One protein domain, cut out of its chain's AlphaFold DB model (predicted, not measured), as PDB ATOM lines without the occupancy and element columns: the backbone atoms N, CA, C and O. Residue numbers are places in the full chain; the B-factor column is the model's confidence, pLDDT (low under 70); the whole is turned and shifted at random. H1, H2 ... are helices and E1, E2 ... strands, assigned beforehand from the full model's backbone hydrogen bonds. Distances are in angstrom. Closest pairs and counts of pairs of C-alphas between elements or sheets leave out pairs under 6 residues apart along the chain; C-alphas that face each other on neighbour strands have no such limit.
ATOM      1  N   LEU A   8      17.635 -43.626   2.133       79.94
ATOM      2  CA  LEU A   8      18.542 -43.379   3.249       79.94
ATOM      3  C   LEU A   8      17.811 -43.445   4.585       79.94
ATOM      4  O   LEU A   8      16.816 -42.748   4.800       79.94
ATOM      5  N   ASP A   9      18.362 -44.233   5.501       85.19
ATOM      6  CA  ASP A   9      17.978 -44.198   6.902       85.19
ATOM      7  C   ASP A   9      18.973 -43.316   7.660       85.19
ATOM      8  O   ASP A   9      20.123 -43.699   7.882       85.19
ATOM      9  N   ILE A  10      18.540 -42.089   7.964       91.81
ATOM     10  CA  ILE A  10      19.314 -41.104   8.725       91.81
ATOM     11  C   ILE A  10      18.675 -40.973  10.101       91.81
ATOM     12  O   ILE A  10      17.542 -40.484  10.242       91.81
ATOM     13  N   THR A  11      19.431 -41.374  11.111       94.88
ATOM     14  CA  THR A  11      19.052 -41.319  12.521       94.88
ATOM     15  C   THR A  11      19.986 -40.396  13.294       94.88
ATOM     16  O   THR A  11      21.093 -40.088  12.850       94.88
ATOM     17  N   VAL A  12      19.520 -39.924  14.445       94.62
ATOM     18  CA  VAL A  12      20.341 -39.189  15.413       94.62
ATOM     19  C   VAL A  12      20.532 -40.066  16.645       94.62
ATOM     20  O   VAL A  12      19.606 -40.763  17.068       94.62
ATOM     21  N   ASP A  13      21.737 -40.063  17.200       95.56
ATOM     22  CA  ASP A  13      22.018 -40.718  18.471       95.56
ATOM     23  C   ASP A  13      21.358 -39.965  19.638       95.56
ATOM     24  O   ASP A  13      21.050 -38.780  19.551       95.56
ATOM     25  N   SER A  14      21.180 -40.649  20.769       92.62
ATOM     26  CA  SER A  14      20.637 -40.062  22.002       92.62
ATOM     27  C   SER A  14      21.418 -38.854  22.544       92.62
ATOM     28  O   SER A  14      20.879 -38.095  23.354       92.62
ATOM     29  N   SER A  15      22.668 -38.670  22.109       91.88
ATOM     30  CA  SER A  15      23.483 -37.480  22.368       91.88
ATOM     31  C   SER A  15      22.960 -36.209  21.689       91.88
ATOM     32  O   SER A  15      23.295 -35.124  22.159       91.88
ATOM     33  N   VAL A  16      22.092 -36.317  20.677       94.88
ATOM     34  CA  VAL A  16      21.583 -35.197  19.873       94.88
ATOM     35  C   VAL A  16      20.063 -35.112  19.972       94.88
ATOM     36  O   VAL A  16      19.337 -36.078  19.740       94.88
ATOM     37  N   LYS A  17      19.561 -33.918  20.284       93.94
ATOM     38  CA  LYS A  17      18.131 -33.615  20.386       93.94
ATOM     39  C   LYS A  17      17.637 -32.729  19.249       93.94
ATOM     40  O   LYS A  17      16.522 -32.942  18.782       93.94
ATOM     41  N   ASN A  18      18.431 -31.737  18.847       94.75
ATOM     42  CA  ASN A  18      18.072 -30.798  17.785       94.75
ATOM     43  C   ASN A  18      19.278 -30.467  16.901       94.75
ATOM     44  O   ASN A  18      20.428 -30.587  17.327       94.75
ATOM     45  N   ILE A  19      19.024 -30.019  15.679       96.44
ATOM     46  CA  ILE A  19      20.041 -29.618  14.709       96.44
ATOM     47  C   ILE A  19      19.594 -28.290  14.106       96.44
ATOM     48  O   ILE A  19      18.528 -28.206  13.500       96.44
ATOM     49  N   THR A  20      20.395 -27.235  14.238       95.50
ATOM     50  CA  THR A  20      20.021 -25.941  13.656       95.50
ATOM     51  C   THR A  20      19.922 -26.028  12.134       95.50
ATOM     52  O   THR A  20      20.508 -26.888  11.474       95.50
ATOM     53  N   ARG A  21      19.197 -25.087  11.532       94.38
ATOM     54  CA  ARG A  21      19.046 -25.020  10.075       94.38
ATOM     55  C   ARG A  21      20.388 -24.968   9.335       94.38
ATOM     56  O   ARG A  21      20.557 -25.654   8.330       94.38
ATOM     57  N   THR A  22      21.332 -24.164   9.820       93.56
ATOM     58  CA  THR A  22      22.665 -24.041   9.210       93.56
ATOM     59  C   THR A  22      23.466 -25.330   9.389       93.56
ATOM     60  O   THR A  22      24.114 -25.778   8.443       93.56
ATOM     61  N   ALA A  23      23.359 -25.984  10.552       94.69
ATOM     62  CA  ALA A  23      23.938 -27.307  10.759       94.69
ATOM     63  C   ALA A  23      23.328 -28.351   9.810       94.69
ATOM     64  O   ALA A  23      24.075 -29.120   9.217       94.69
ATOM     65  N   CYS A  24      22.016 -28.332   9.551       95.19
ATOM     66  CA  CYS A  24      21.394 -29.228   8.567       95.19
ATOM     67  C   CYS A  24      21.997 -29.056   7.162       95.19
ATOM     68  O   CYS A  24      22.242 -30.049   6.478       95.19
ATOM     69  N   MET A  25      22.275 -27.817   6.732       94.62
ATOM     70  CA  MET A  25      22.919 -27.547   5.434       94.62
ATOM     71  C   MET A  25      24.328 -28.139   5.374       94.62
ATOM     72  O   MET A  25      24.666 -28.842   4.421       94.62
ATOM     73  N   TYR A  26      25.127 -27.909   6.414       94.44
ATOM     74  CA  TYR A  26      26.472 -28.465   6.537       94.44
ATOM     75  C   TYR A  26      26.476 -30.002   6.568       94.44
ATOM     76  O   TYR A  26      27.185 -30.643   5.793       94.44
ATOM     77  N   LEU A  27      25.647 -30.605   7.425       95.06
ATOM     78  CA  LEU A  27      25.581 -32.056   7.592       95.06
ATOM     79  C   LEU A  27      25.062 -32.749   6.332       95.06
ATOM     80  O   LEU A  27      25.519 -33.843   6.020       95.06
ATOM     81  N   SER A  28      24.156 -32.120   5.578       94.12
ATOM     82  CA  SER A  28      23.673 -32.694   4.318       94.12
ATOM     83  C   SER A  28      24.782 -32.858   3.274       94.12
ATOM     84  O   SER A  28      24.849 -33.907   2.640       94.12
ATOM     85  N   GLU A  29      25.712 -31.904   3.167       91.50
ATOM     86  CA  GLU A  29      26.877 -32.015   2.274       91.50
ATOM     87  C   GLU A  29      27.815 -33.143   2.721       91.50
ATOM     88  O   GLU A  29      28.230 -33.982   1.918       91.50
ATOM     89  N   ALA A  30      28.107 -33.209   4.025       93.12
ATOM     90  CA  ALA A  30      28.900 -34.295   4.593       93.12
ATOM     91  C   ALA A  30      28.238 -35.661   4.349       93.12
ATOM     92  O   ALA A  30      28.915 -36.631   4.013       93.12
ATOM     93  N   ILE A  31      26.911 -35.742   4.460       93.19
ATOM     94  CA  ILE A  31      26.177 -36.985   4.241       93.19
ATOM     95  C   ILE A  31      26.218 -37.417   2.778       93.19
ATOM     96  O   ILE A  31      26.496 -38.584   2.494       93.19
ATOM     97  N   GLU A  32      26.012 -36.493   1.840       90.38
ATOM     98  CA  GLU A  32      26.089 -36.809   0.414       90.38
ATOM     99  C   GLU A  32      27.468 -37.337   0.015       90.38
ATOM    100  O   GLU A  32      27.568 -38.364  -0.669       90.38
ATOM    101  N   HIS A  33      28.528 -36.693   0.508       89.81
ATOM    102  CA  HIS A  33      29.890 -37.165   0.303       89.81
ATOM    103  C   HIS A  33      30.123 -38.528   0.961       89.81
ATOM    104  O   HIS A  33      30.604 -39.435   0.288       89.81
ATOM    105  N   GLY A  34      29.723 -38.738   2.216       90.56
ATOM    106  CA  GLY A  34      29.929 -40.021   2.900       90.56
ATOM    107  C   GLY A  34      29.204 -41.203   2.244       90.56
ATOM    108  O   GLY A  34      29.756 -42.300   2.157       90.56
ATOM    109  N   ILE A  35      28.013 -40.990   1.676       89.62
ATOM    110  CA  ILE A  35      27.302 -42.015   0.886       89.62
ATOM    111  C   ILE A  35      28.057 -42.341  -0.404       89.62
ATOM    112  O   ILE A  35      28.165 -43.504  -0.800       89.62
ATOM    113  N   MET A  36      28.584 -41.318  -1.082       87.69
ATOM    114  CA  MET A  36      29.405 -41.531  -2.272       87.69
ATOM    115  C   MET A  36      30.699 -42.277  -1.937       87.69
ATOM    116  O   MET A  36      31.075 -43.173  -2.687       87.69
ATOM    117  N   LEU A  37      31.337 -41.932  -0.817       88.50
ATOM    118  CA  LEU A  37      32.607 -42.498  -0.365       88.50
ATOM    119  C   LEU A  37      32.473 -43.941   0.112       88.50
ATOM    120  O   LEU A  37      33.289 -44.773  -0.266       88.50
ATOM    121  N   SER A  38      31.445 -44.245   0.906       87.94
ATOM    122  CA  SER A  38      31.231 -45.590   1.453       87.94
ATOM    123  C   SER A  38      30.870 -46.618   0.381       87.94
ATOM    124  O   SER A  38      31.075 -47.809   0.598       87.94
ATOM    125  N   GLU A  39      30.301 -46.180  -0.750       87.19
ATOM    126  CA  GLU A  39      29.684 -47.033  -1.775       87.19
ATOM    127  C   GLU A  39      28.708 -48.084  -1.209       87.19
ATOM    128  O   GLU A  39      28.413 -49.086  -1.860       87.19
ATOM    129  N   ASN A  40      28.156 -47.839  -0.016       86.00
ATOM    130  CA  ASN A  40      27.240 -48.743   0.662       86.00
ATOM    131  C   ASN A  40      25.785 -48.297   0.414       86.00
ATOM    132  O   ASN A  40      25.333 -47.312   0.998       86.00
ATOM    133  N   PRO A  41      25.014 -49.004  -0.433       76.88
ATOM    134  CA  PRO A  41      23.633 -48.631  -0.753       76.88
ATOM    135  C   PRO A  41      22.654 -48.855   0.409       76.88
ATOM    136  O   PRO A  41      21.496 -48.461   0.316       76.88
ATOM    137  N   THR A  42      23.105 -49.514   1.477       78.94
ATOM    138  CA  THR A  42      22.344 -49.823   2.693       78.94
ATOM    139  C   THR A  42      23.005 -49.213   3.931       78.94
ATOM    140  O   THR A  42      22.882 -49.757   5.027       78.94
ATOM    141  N   ALA A  43      23.762 -48.125   3.748       82.50
ATOM    142  CA  ALA A  43      24.394 -47.392   4.837       82.50
ATOM    143  C   ALA A  43      23.346 -46.982   5.882       82.50
ATOM    144  O   ALA A  43      22.339 -46.359   5.548       82.50
ATOM    145  N   ASN A  44      23.595 -47.343   7.142       86.12
ATOM    146  CA  ASN A  44      22.835 -46.832   8.277       86.12
ATOM    147  C   ASN A  44      23.564 -45.591   8.781       86.12
ATOM    148  O   ASN A  44      24.659 -45.715   9.331       86.12
ATOM    149  N   ILE A  45      22.989 -44.417   8.534       94.00
ATOM    150  CA  ILE A  45      23.642 -43.147   8.827       94.00
ATOM    151  C   ILE A  45      23.192 -42.690  10.209       94.00
ATOM    152  O   ILE A  45      22.001 -42.469  10.444       94.00
ATOM    153  N   VAL A  46      24.149 -42.520  11.114       96.31
ATOM    154  CA  VAL A  46      23.896 -42.074  12.487       96.31
ATOM    155  C   VAL A  46      24.661 -40.783  12.745       96.31
ATOM    156  O   VAL A  46      25.886 -40.740  12.640       96.31
ATOM    157  N   ILE A  47      23.932 -39.724  13.086       97.00
ATOM    158  CA  ILE A  47      24.499 -38.435  13.485       97.00
ATOM    159  C   ILE A  47      24.677 -38.443  15.006       97.00
ATOM    160  O   ILE A  47      23.704 -38.566  15.750       97.00
ATOM    161  N   TYR A  48      25.921 -38.309  15.452       96.38
ATOM    162  CA  TYR A  48      26.309 -38.123  16.849       96.38
ATOM    163  C   TYR A  48      26.621 -36.644  17.121       96.38
ATOM    164  O   TYR A  48      26.641 -35.817  16.208       96.38
ATOM    165  N   ASP A  49      26.896 -36.319  18.380       94.81
ATOM    166  CA  ASP A  49      27.285 -34.983  18.842       94.81
ATOM    167  C   ASP A  49      28.623 -34.470  18.274       94.81
ATOM    168  O   ASP A  49      28.822 -33.257  18.212       94.81
ATOM    169  N   ASP A  50      29.519 -35.352  17.815       95.06
ATOM    170  CA  ASP A  50      30.847 -34.985  17.291       95.06
ATOM    171  C   ASP A  50      31.163 -35.495  15.868       95.06
ATOM    172  O   ASP A  50      32.196 -35.135  15.278       95.06
ATOM    173  N   ARG A  51      30.310 -36.365  15.314       96.19
ATOM    174  CA  ARG A  51      30.579 -37.091  14.064       96.19
ATOM    175  C   ARG A  51      29.318 -37.617  13.382       96.19
ATOM    176  O   ARG A  51      28.245 -37.680  13.970       96.19
ATOM    177  N   ILE A  52      29.486 -38.094  12.155       97.00
ATOM    178  CA  ILE A  52      28.511 -38.903  11.419       97.00
ATOM    179  C   ILE A  52      29.146 -40.261  11.138       97.00
ATOM    180  O   ILE A  52      30.253 -40.319  10.602       97.00
ATOM    181  N   ASP A  53      28.453 -41.337  11.483       95.44
ATOM    182  CA  ASP A  53      28.823 -42.703  11.111       95.44
ATOM    183  C   ASP A  53      27.964 -43.142   9.923       95.44
ATOM    184  O   ASP A  53      26.743 -42.996   9.950       95.44
ATOM    185  N   PHE A  54      28.602 -43.646   8.870       93.06
ATOM    186  CA  PHE A  54      27.943 -44.137   7.656       93.06
ATOM    187  C   PHE A  54      27.827 -45.668   7.630       93.06
ATOM    188  O   PHE A  54      27.323 -46.247   6.663       93.06
ATOM    189  N   GLY A  55      28.311 -46.341   8.673       90.06
ATOM    190  CA  GLY A  55      28.457 -47.783   8.723       90.06
ATOM    191  C   GLY A  55      29.535 -48.295   7.767       90.06
ATOM    192  O   GLY A  55      30.390 -47.548   7.281       90.06
ATOM    193  N   MET A  56      29.472 -49.602   7.501       89.19
ATOM    194  CA  MET A  56      30.502 -50.339   6.770       89.19
ATOM    195  C   MET A  56      30.818 -49.709   5.406       89.19
ATOM    196  O   MET A  56      29.926 -49.500   4.578       89.19
ATOM    197  N   CYS A  57      32.104 -49.481   5.161       88.81
ATOM    198  CA  CYS A  57      32.645 -49.066   3.881       88.81
ATOM    199  C   CYS A  57      32.706 -50.262   2.925       88.81
ATOM    200  O   CYS A  57      33.364 -51.264   3.196       88.81
ATOM    201  N   MET A  58      32.034 -50.149   1.783       89.19
ATOM    202  CA  MET A  58      32.083 -51.130   0.693       89.19
ATOM    203  C   MET A  58      32.962 -50.669  -0.476       89.19
ATOM    204  O   MET A  58      33.145 -51.427  -1.426       89.19
ATOM    205  N   ASN A  59      33.514 -49.455  -0.413       87.94
ATOM    206  CA  ASN A  59      34.390 -48.917  -1.443       87.94
ATOM    207  C   ASN A  59      35.790 -49.559  -1.359       87.94
ATOM    208  O   ASN A  59      36.538 -49.278  -0.419       87.94
ATOM    209  N   PRO A  60      36.200 -50.366  -2.356       83.00
ATOM    210  CA  PRO A  60      37.489 -51.061  -2.342       83.00
ATOM    211  C   PRO A  60      38.689 -50.127  -2.558       83.00
ATOM    212  O   PRO A  60      39.832 -50.565  -2.467       83.00
ATOM    213  N   THR A  61      38.444 -48.857  -2.893       83.56
ATOM    214  CA  THR A  61      39.476 -47.844  -3.158       83.56
ATOM    215  C   THR A  61      39.550 -46.763  -2.082       83.56
ATOM    216  O   THR A  61      40.302 -45.804  -2.245       83.56
ATOM    217  N   MET A  62      38.813 -46.916  -0.974       81.44
ATOM    218  CA  MET A  62      38.782 -45.924   0.105       81.44
ATOM    219  C   MET A  62      40.175 -45.655   0.691       81.44
ATOM    220  O   MET A  62      40.535 -44.502   0.904       81.44
ATOM    221  N   ASP A  63      41.007 -46.688   0.842       75.44
ATOM    222  CA  ASP A  63      42.385 -46.558   1.344       75.44
ATOM    223  C   ASP A  63      43.293 -45.719   0.424       75.44
ATOM    224  O   ASP A  63      44.369 -45.274   0.824       75.44
ATOM    225  N   MET A  64      42.883 -45.514  -0.832       73.56
ATOM    226  CA  MET A  64      43.592 -44.678  -1.802       73.56
ATOM    227  C   MET A  64      43.098 -43.225  -1.796       73.56
ATOM    228  O   MET A  64      43.680 -42.382  -2.486       73.56
ATOM    229  N   MET A  65      42.027 -42.918  -1.055       72.00
ATOM    230  CA  MET A  65      41.513 -41.559  -0.926       72.00
ATOM    231  C   MET A  65      42.392 -40.737   0.010       72.00
ATOM    232  O   MET A  65      42.878 -41.198   1.037       72.00
ATOM    233  N   ASN A  66      42.630 -39.496  -0.395       69.19
ATOM    234  CA  ASN A  66      43.523 -38.578   0.293       69.19
ATOM    235  C   ASN A  66      42.691 -37.546   1.061       69.19
ATOM    236  O   ASN A  66      41.762 -36.959   0.498       69.19
ATOM    237  N   GLU A  67      43.072 -37.285   2.312       69.94
ATOM    238  CA  GLU A  67      42.478 -36.266   3.189       69.94
ATOM    239  C   GLU A  67      42.423 -34.871   2.541       69.94
ATOM    240  O   GLU A  67      41.549 -34.072   2.859       69.94
ATOM    241  N   ALA A  68      43.309 -34.578   1.583       74.06
ATOM    242  CA  ALA A  68      43.283 -33.337   0.813       74.06
ATOM    243  C   ALA A  68      42.019 -33.170  -0.052       74.06
ATOM    244  O   ALA A  68      41.639 -32.039  -0.350       74.06
ATOM    245  N   TYR A  69      41.387 -34.269  -0.481       74.56
ATOM    246  CA  TYR A  69      40.160 -34.245  -1.287       74.56
ATOM    247  C   TYR A  69      38.897 -34.425  -0.445       74.56
ATOM    248  O   TYR A  69      37.867 -33.845  -0.775       74.56
ATOM    249  N   PHE A  70      38.982 -35.205   0.633       83.06
ATOM    250  CA  PHE A  70      37.861 -35.480   1.532       83.06
ATOM    251  C   PHE A  70      38.286 -35.227   2.979       83.06
ATOM    252  O   PHE A  70      38.543 -36.173   3.726       83.06
ATOM    253  N   PRO A  71      38.407 -33.949   3.382       86.62
ATOM    254  CA  PRO A  71      38.821 -33.614   4.732       86.62
ATOM    255  C   PRO A  71      37.796 -34.121   5.748       86.62
ATOM    256  O   PRO A  71      36.588 -34.105   5.507       86.62
ATOM    257  N   ASN A  72      38.303 -34.532   6.907       91.44
ATOM    258  CA  ASN A  72      37.543 -35.033   8.052       91.44
ATOM    259  C   ASN A  72      36.792 -36.362   7.848       91.44
ATOM    260  O   ASN A  72      36.055 -36.767   8.748       91.44
ATOM    261  N   PHE A  73      36.976 -37.043   6.712       91.94
ATOM    262  CA  PHE A  73      36.526 -38.420   6.524       91.94
ATOM    263  C   PHE A  73      37.626 -39.402   6.916       91.94
ATOM    264  O   PHE A  73      38.763 -39.288   6.462       91.94
ATOM    265  N   TYR A  74      37.260 -40.392   7.719       89.75
ATOM    266  CA  TYR A  74      38.160 -41.411   8.242       89.75
ATOM    267  C   TYR A  74      37.546 -42.799   8.076       89.75
ATOM    268  O   TYR A  74      36.323 -42.955   8.102       89.75
ATOM    269  N   VAL A  75      38.406 -43.808   7.931       89.12
ATOM    270  CA  VAL A  75      38.013 -45.215   8.050       89.12
ATOM    271  C   VAL A  75      38.282 -45.654   9.486       89.12
ATOM    272  O   VAL A  75      39.435 -45.727   9.913       89.12
ATOM    273  N   GLU A  76      37.225 -45.934  10.242       90.25
ATOM    274  CA  GLU A  76      37.305 -46.379  11.635       90.25
ATOM    275  C   GLU A  76      36.555 -47.707  11.778       90.25
ATOM    276  O   GLU A  76      35.347 -47.762  11.576       90.25
ATOM    277  N   ASN A  77      37.261 -48.787  12.135       87.00
ATOM    278  CA  ASN A  77      36.683 -50.134  12.286       87.00
ATOM    279  C   ASN A  77      35.844 -50.583  11.070       87.00
ATOM    280  O   ASN A  77      34.708 -51.025  11.228       87.00
ATOM    281  N   ASP A  78      36.400 -50.433   9.866       86.81
ATOM    282  CA  ASP A  78      35.745 -50.716   8.578       86.81
ATOM    283  C   ASP A  78      34.530 -49.824   8.245       86.81
ATOM    284  O   ASP A  78      33.912 -50.018   7.197       86.81
ATOM    285  N   SER A  79      34.200 -48.822   9.068       89.62
ATOM    286  CA  SER A  79      33.162 -47.821   8.788       89.62
ATOM    287  C   SER A  79      33.737 -46.513   8.255       89.62
ATOM    288  O   SER A  79      34.857 -46.133   8.597       89.62
ATOM    289  N   ILE A  80      32.947 -45.782   7.462       91.94
ATOM    290  CA  ILE A  80      33.247 -44.377   7.156       91.94
ATOM    291  C   ILE A  80      32.699 -43.498   8.272       91.94
ATOM    292  O   ILE A  80      31.512 -43.553   8.587       91.94
ATOM    293  N   VAL A  81      33.565 -42.656   8.826       94.44
ATOM    294  CA  VAL A  81      33.222 -41.682   9.859       94.44
ATOM    295  C   VAL A  81      33.607 -40.289   9.380       94.44
ATOM    296  O   VAL A  81      34.742 -40.053   8.974       94.44
ATOM    297  N   TYR A  82      32.666 -39.353   9.452       95.25
ATOM    298  CA  TYR A  82      32.925 -37.933   9.244       95.25
ATOM    299  C   TYR A  82      32.982 -37.213  10.585       95.25
ATOM    300  O   TYR A  82      31.991 -37.203  11.309       95.25
ATOM    301  N   ARG A  83      34.107 -36.583  10.923       95.38
ATOM    302  CA  ARG A  83      34.245 -35.801  12.164       95.38
ATOM    303  C   ARG A  83      33.969 -34.326  11.895       95.38
ATOM    304  O   ARG A  83      34.428 -33.783  10.895       95.38
ATOM    305  N   PHE A  84      33.279 -33.635  12.801       93.75
ATOM    306  CA  PHE A  84      32.962 -32.214  12.578       93.75
ATOM    307  C   PHE A  84      34.210 -31.325  12.545       93.75
ATOM    308  O   PHE A  84      34.233 -30.313  11.843       93.75
ATOM    309  N   ALA A  85      35.261 -31.718  13.277       88.44
ATOM    310  CA  ALA A  85      36.575 -31.067  13.285       88.44
ATOM    311  C   ALA A  85      36.502 -29.536  13.479       88.44
ATOM    312  O   ALA A  85      37.220 -28.777  12.830       88.44
ATOM    313  N   GLY A  86      35.604 -29.083  14.361       87.50
ATOM    314  CA  GLY A  86      35.406 -27.664  14.672       87.50
ATOM    315  C   GLY A  86      34.540 -26.887  13.677       87.50
ATOM    316  O   GLY A  86      34.465 -25.668  13.784       87.50
ATOM    317  N   ASN A  87      33.888 -27.550  12.717       89.50
ATOM    318  CA  ASN A  87      32.915 -26.910  11.822       89.50
ATOM    319  C   ASN A  87      31.479 -26.970  12.365       89.50
ATOM    320  O   ASN A  87      30.643 -26.155  11.983       89.50
ATOM    321  N   ALA A  88      31.201 -27.904  13.271       91.50
ATOM    322  CA  ALA A  88      29.970 -27.978  14.042       91.50
ATOM    323  C   ALA A  88      30.302 -28.336  15.493       91.50
ATOM    324  O   ALA A  88      31.323 -28.981  15.752       91.50
ATOM    325  N   ASP A  89      29.452 -27.885  16.406       93.50
ATOM    326  CA  ASP A  89      29.556 -28.150  17.838       93.50
ATOM    327  C   ASP A  89      28.177 -28.515  18.389       93.50
ATOM    328  O   ASP A  89      27.158 -28.023  17.896       93.50
ATOM    329  N   CYS A  90      28.141 -29.393  19.388       92.75
ATOM    330  CA  CYS A  90      26.910 -29.802  20.048       92.75
ATOM    331  C   CYS A  90      26.891 -29.258  21.473       92.75
ATOM    332  O   CYS A  90      27.690 -29.656  22.325       92.75
ATOM    333  N   GLU A  91      25.957 -28.354  21.756       86.75
ATOM    334  CA  GLU A  91      25.826 -27.810  23.102       86.75
ATOM    335  C   GLU A  91      25.371 -28.901  24.078       86.75
ATOM    336  O   GLU A  91      24.263 -29.420  23.972       86.75
ATOM    337  N   VAL A  92      26.194 -29.206  25.084       80.00
ATOM    338  CA  VAL A  92      25.948 -30.294  26.052       80.00
ATOM    339  C   VAL A  92      24.598 -30.167  26.773       80.00
ATOM    340  O   VAL A  92      23.969 -31.173  27.090       80.00
ATOM    341  N   THR A  93      24.149 -28.940  27.054       81.56
ATOM    342  CA  THR A  93      22.927 -28.688  27.839       81.56
ATOM    343  C   THR A  93      21.659 -28.980  27.044       81.56
ATOM    344  O   THR A  93      20.759 -29.650  27.547       81.56
ATOM    345  N   ASP A  94      21.598 -28.488  25.808       86.38
ATOM    346  CA  ASP A  94      20.403 -28.570  24.966       86.38
ATOM    347  C   ASP A  94      20.519 -29.651  23.885       86.38
ATOM    348  O   ASP A  94      19.568 -29.872  23.130       86.38
ATOM    349  N   GLN A  95      21.665 -30.343  23.830       94.00
ATOM    350  CA  GLN A  95      21.997 -31.398  22.870       94.00
ATOM    351  C   GLN A  95      21.721 -30.946  21.432       94.00
ATOM    352  O   GLN A  95      21.169 -31.681  20.612       94.00
ATOM    353  N   THR A  96      22.024 -29.677  21.161       95.94
ATOM    354  CA  THR A  96      21.725 -29.026  19.891       95.94
ATOM    355  C   THR A  96      23.008 -28.880  19.099       95.94
ATOM    356  O   THR A  96      23.939 -28.227  19.563       95.94
ATOM    357  N   ILE A  97      23.056 -29.495  17.917       96.62
ATOM    358  CA  ILE A  97      24.156 -29.290  16.974       96.62
ATOM    359  C   ILE A  97      23.945 -27.954  16.270       96.62
ATOM    360  O   ILE A  97      22.912 -27.752  15.623       96.62
ATOM    361  N   ASP A  98      24.947 -27.086  16.340       95.81
ATOM    362  CA  ASP A  98      25.021 -25.860  15.557       95.81
ATOM    363  C   ASP A  98      26.266 -25.832  14.661       95.81
ATOM    364  O   ASP A  98      27.278 -26.489  14.917       95.81
ATOM    365  N   TYR A  99      26.179 -25.069  13.573       94.12
ATOM    366  CA  TYR A  99      27.299 -24.833  12.674       94.12
ATOM    367  C   TYR A  99      28.145 -23.672  13.196       94.12
ATOM    368  O   TYR A  99      27.674 -22.538  13.273       94.12
ATOM    369  N   VAL A 100      29.414 -23.944  13.491       94.81
ATOM    370  CA  VAL A 100      30.372 -22.964  14.037       94.81
ATOM    371  C   VAL A 100      31.551 -22.700  13.097       94.81
ATOM    372  O   VAL A 100      32.495 -21.992  13.452       94.81
ATOM    373  N   GLY A 101      31.518 -23.269  11.890       89.75
ATOM    374  CA  GLY A 101      32.573 -23.092  10.902       89.75
ATOM    375  C   GLY A 101      32.662 -21.663  10.354       89.75
ATOM    376  O   GLY A 101      31.734 -20.857  10.429       89.75
ATOM    377  N   ALA A 102      33.823 -21.338   9.784       86.81
ATOM    378  CA  ALA A 102      34.163 -19.969   9.391       86.81
ATOM    379  C   ALA A 102      33.379 -19.436   8.176       86.81
ATOM    380  O   ALA A 102      33.330 -18.222   7.965       86.81
ATOM    381  N   TYR A 103      32.794 -20.318   7.363       87.19
ATOM    382  CA  TYR A 103      32.138 -19.966   6.105       87.19
ATOM    383  C   TYR A 103      30.743 -20.570   6.049       87.19
ATOM    384  O   TYR A 103      30.560 -21.720   6.409       87.19
ATOM    385  N   ALA A 104      29.752 -19.824   5.563       84.69
ATOM    386  CA  ALA A 104      28.408 -20.373   5.426       84.69
ATOM    387  C   ALA A 104      28.407 -21.612   4.501       84.69
ATOM    388  O   ALA A 104      29.041 -21.559   3.440       84.69
ATOM    389  N   PRO A 105      27.688 -22.694   4.858       87.25
ATOM    390  CA  PRO A 105      27.513 -23.843   3.975       87.25
ATOM    391  C   PRO A 105      26.901 -23.421   2.634       87.25
ATOM    392  O   PRO A 105      26.024 -22.557   2.591       87.25
ATOM    393  N   MET A 106      27.356 -24.028   1.537       82.31
ATOM    394  CA  MET A 106      26.871 -23.699   0.186       82.31
ATOM    395  C   MET A 106      25.632 -24.506  -0.230       82.31
ATOM    396  O   MET A 106      25.068 -24.260  -1.299       82.31
ATOM    397  N   THR A 107      25.198 -25.460   0.595       84.31
ATOM    398  CA  THR A 107      24.060 -26.334   0.302       84.31
ATOM    399  C   THR A 107      22.744 -25.563   0.234       84.31
ATOM    400  O   THR A 107      22.393 -24.819   1.146       84.31
ATOM    401  N   SER A 108      21.995 -25.771  -0.853       76.50
ATOM    402  CA  SER A 108      20.650 -25.211  -1.033       76.50
ATOM    403  C   SER A 108      19.606 -25.946  -0.187       76.50
ATOM    404  O   SER A 108      19.724 -27.142   0.064       76.50
ATOM    405  N   GLU A 109      18.522 -25.257   0.168       75.31
ATOM    406  CA  GLU A 109      17.347 -25.828   0.849       75.31
ATOM    407  C   GLU A 109      16.556 -26.809  -0.021       75.31
ATOM    408  O   GLU A 109      15.805 -27.633   0.492       75.31
ATOM    409  N   ASP A 110      16.759 -26.776  -1.338       79.88
ATOM    410  CA  ASP A 110      16.183 -27.757  -2.263       79.88
ATOM    411  C   ASP A 110      16.918 -29.110  -2.213       79.88
ATOM    412  O   ASP A 110      16.532 -30.065  -2.892       79.88
ATOM    413  N   ASN A 111      17.993 -29.214  -1.421       85.94
ATOM    414  CA  ASN A 111      18.736 -30.452  -1.243       85.94
ATOM    415  C   ASN A 111      17.859 -31.520  -0.557       85.94
ATOM    416  O   ASN A 111      17.192 -31.274   0.450       85.94
ATOM    417  N   HIS A 112      17.840 -32.730  -1.120       88.19
ATOM    418  CA  HIS A 112      16.994 -33.814  -0.622       88.19
ATOM    419  C   HIS A 112      17.396 -34.252   0.793       88.19
ATOM    420  O   HIS A 112      16.538 -34.354   1.670       88.19
ATOM    421  N   VAL A 113      18.696 -34.437   1.031       90.50
ATOM    422  CA  VAL A 113      19.247 -34.841   2.329       90.50
ATOM    423  C   VAL A 113      19.018 -33.752   3.379       90.50
ATOM    424  O   VAL A 113      18.601 -34.064   4.494       90.50
ATOM    425  N   PHE A 114      19.191 -32.476   3.021       93.38
ATOM    426  CA  PHE A 114      18.834 -31.352   3.895       93.38
ATOM    427  C   PHE A 114      17.384 -31.463   4.371       93.38
ATOM    428  O   PHE A 114      17.128 -31.437   5.572       93.38
ATOM    429  N   ASN A 115      16.440 -31.651   3.444       91.50
ATOM    430  CA  ASN A 115      15.020 -31.750   3.781       91.50
ATOM    431  C   ASN A 115      14.710 -32.965   4.670       91.50
ATOM    432  O   ASN A 115      13.866 -32.867   5.564       91.50
ATOM    433  N   MET A 116      15.404 -34.092   4.478       90.56
ATOM    434  CA  MET A 116      15.262 -35.273   5.339       90.56
ATOM    435  C   MET A 116      15.688 -35.003   6.787       90.56
ATOM    436  O   MET A 116      15.004 -35.453   7.706       90.56
ATOM    437  N   ILE A 117      16.797 -34.288   6.989       93.31
ATOM    438  CA  ILE A 117      17.321 -33.969   8.325       93.31
ATOM    439  C   ILE A 117      16.470 -32.868   8.959       93.31
ATOM    440  O   ILE A 117      15.947 -33.045  10.057       93.31
ATOM    441  N   TYR A 118      16.272 -31.764   8.237       93.69
ATOM    442  CA  TYR A 118      15.579 -30.576   8.730       93.69
ATOM    443  C   TYR A 118      14.135 -30.875   9.141       93.69
ATOM    444  O   TYR A 118      13.685 -30.445  10.194       93.69
TER     445      TYR A 118
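Overview. This is residues 8 to 118 of the 122 residues of an uncharacterized protein of Prevotella sp. P5-64 (UniProt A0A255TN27). One long helix, H1, runs through the middle of the domain, with a twisted sheet of five strands along one side of it, the small hairpin E6 and E7 packed on its first residues and the short helix H2 packed on another of its sides. The five-stranded sheet has H1 on one face and no named helix over the other, and the long links of residues 57 to 72 and 100 to 111 run round the outside. The printed part has 111 residues with two named helices and seven named strands, in the order E1 H1 E2 E3 E4 E5 E6 E7 H2. The larger sheet has the order E1 E2 E3 E5 E4 and is mixed, E6 and E7 are antiparallel, and the class is mixed, helices and strands. The whole is compact, with a radius of gyration of the C-alphas of 13.3 A, and rounded, with spans of 38 by 28 by 26 A.

Arrangement. E1, residues 9 to 12, is an edge strand and the parallel neighbour of E2, residues 44 to 47; N 11 and O 45 are 2.9 A apart, within hydrogen-bond range. Between them in the chain comes H1, residues 21 to 38, and the three form a strand-helix-strand unit, two parallel neighbour strands with a helix between, whose crossover is left-handed. H1 is on the sheet at a height over the sheet of 8.4 A, over E3, residues 51 to 56, and E5, residues 79 to 83. It runs along the strands, at 25 degrees to E3 on the local plane. The closest C-alphas of H1 and E5 are those of Ser 38 and Ile 80, 6.2 A apart. E2 and E3 form a hairpin, with N 46 and O 53 at 2.9 A. E3 and E5 are antiparallel, with N 52 and O 82 at 2.8 A. E4, residues 73 to 76, is the other edge strand and forms a hairpin with E5, with N 74 and O 81 at 2.8 A. E6, residues 88 to 91, and E7, residues 96 to 99, form a hairpin too, with N 98 and O 89 at 2.9 A. The closest C-alphas of H1 and E7 are those of Ala 23 and Tyr 99, 4.6 A apart. H2, residues 112 to 118, touches H1 at a steep tilt of 47 degrees, opposite ways; their closest C-alphas, of Ser 28 and Phe 114, are 5.0 A apart. H2 only grazes the larger sheet, with residues 113 to 117. In H1 and H2 every O i to N i+4 pair is within hydrogen-bond range.

Along the chain. E1 begins at C-alpha 9 at (17.978, -44.198, 6.902). H1 measures 25.4 A from C-alpha 21 to C-alpha 38, which is at (31.231, -45.590, 1.453). E3 measures 15.1 A and E5 12.5 A. H2, 10.0 A long, ends at C-alpha 118 at (15.579, -30.576, 8.730).

Size, cuts and confidence. The two C-alphas farthest apart, of Pro 60 and Thr 93, are 40.3 A apart. The printed part has no cut. The links from E3 to E4, 16 residues, and from E7 to H2, 12 residues, are long. The mean pLDDT of the printed part is 89.0, and residues 66 to 67 are under 70.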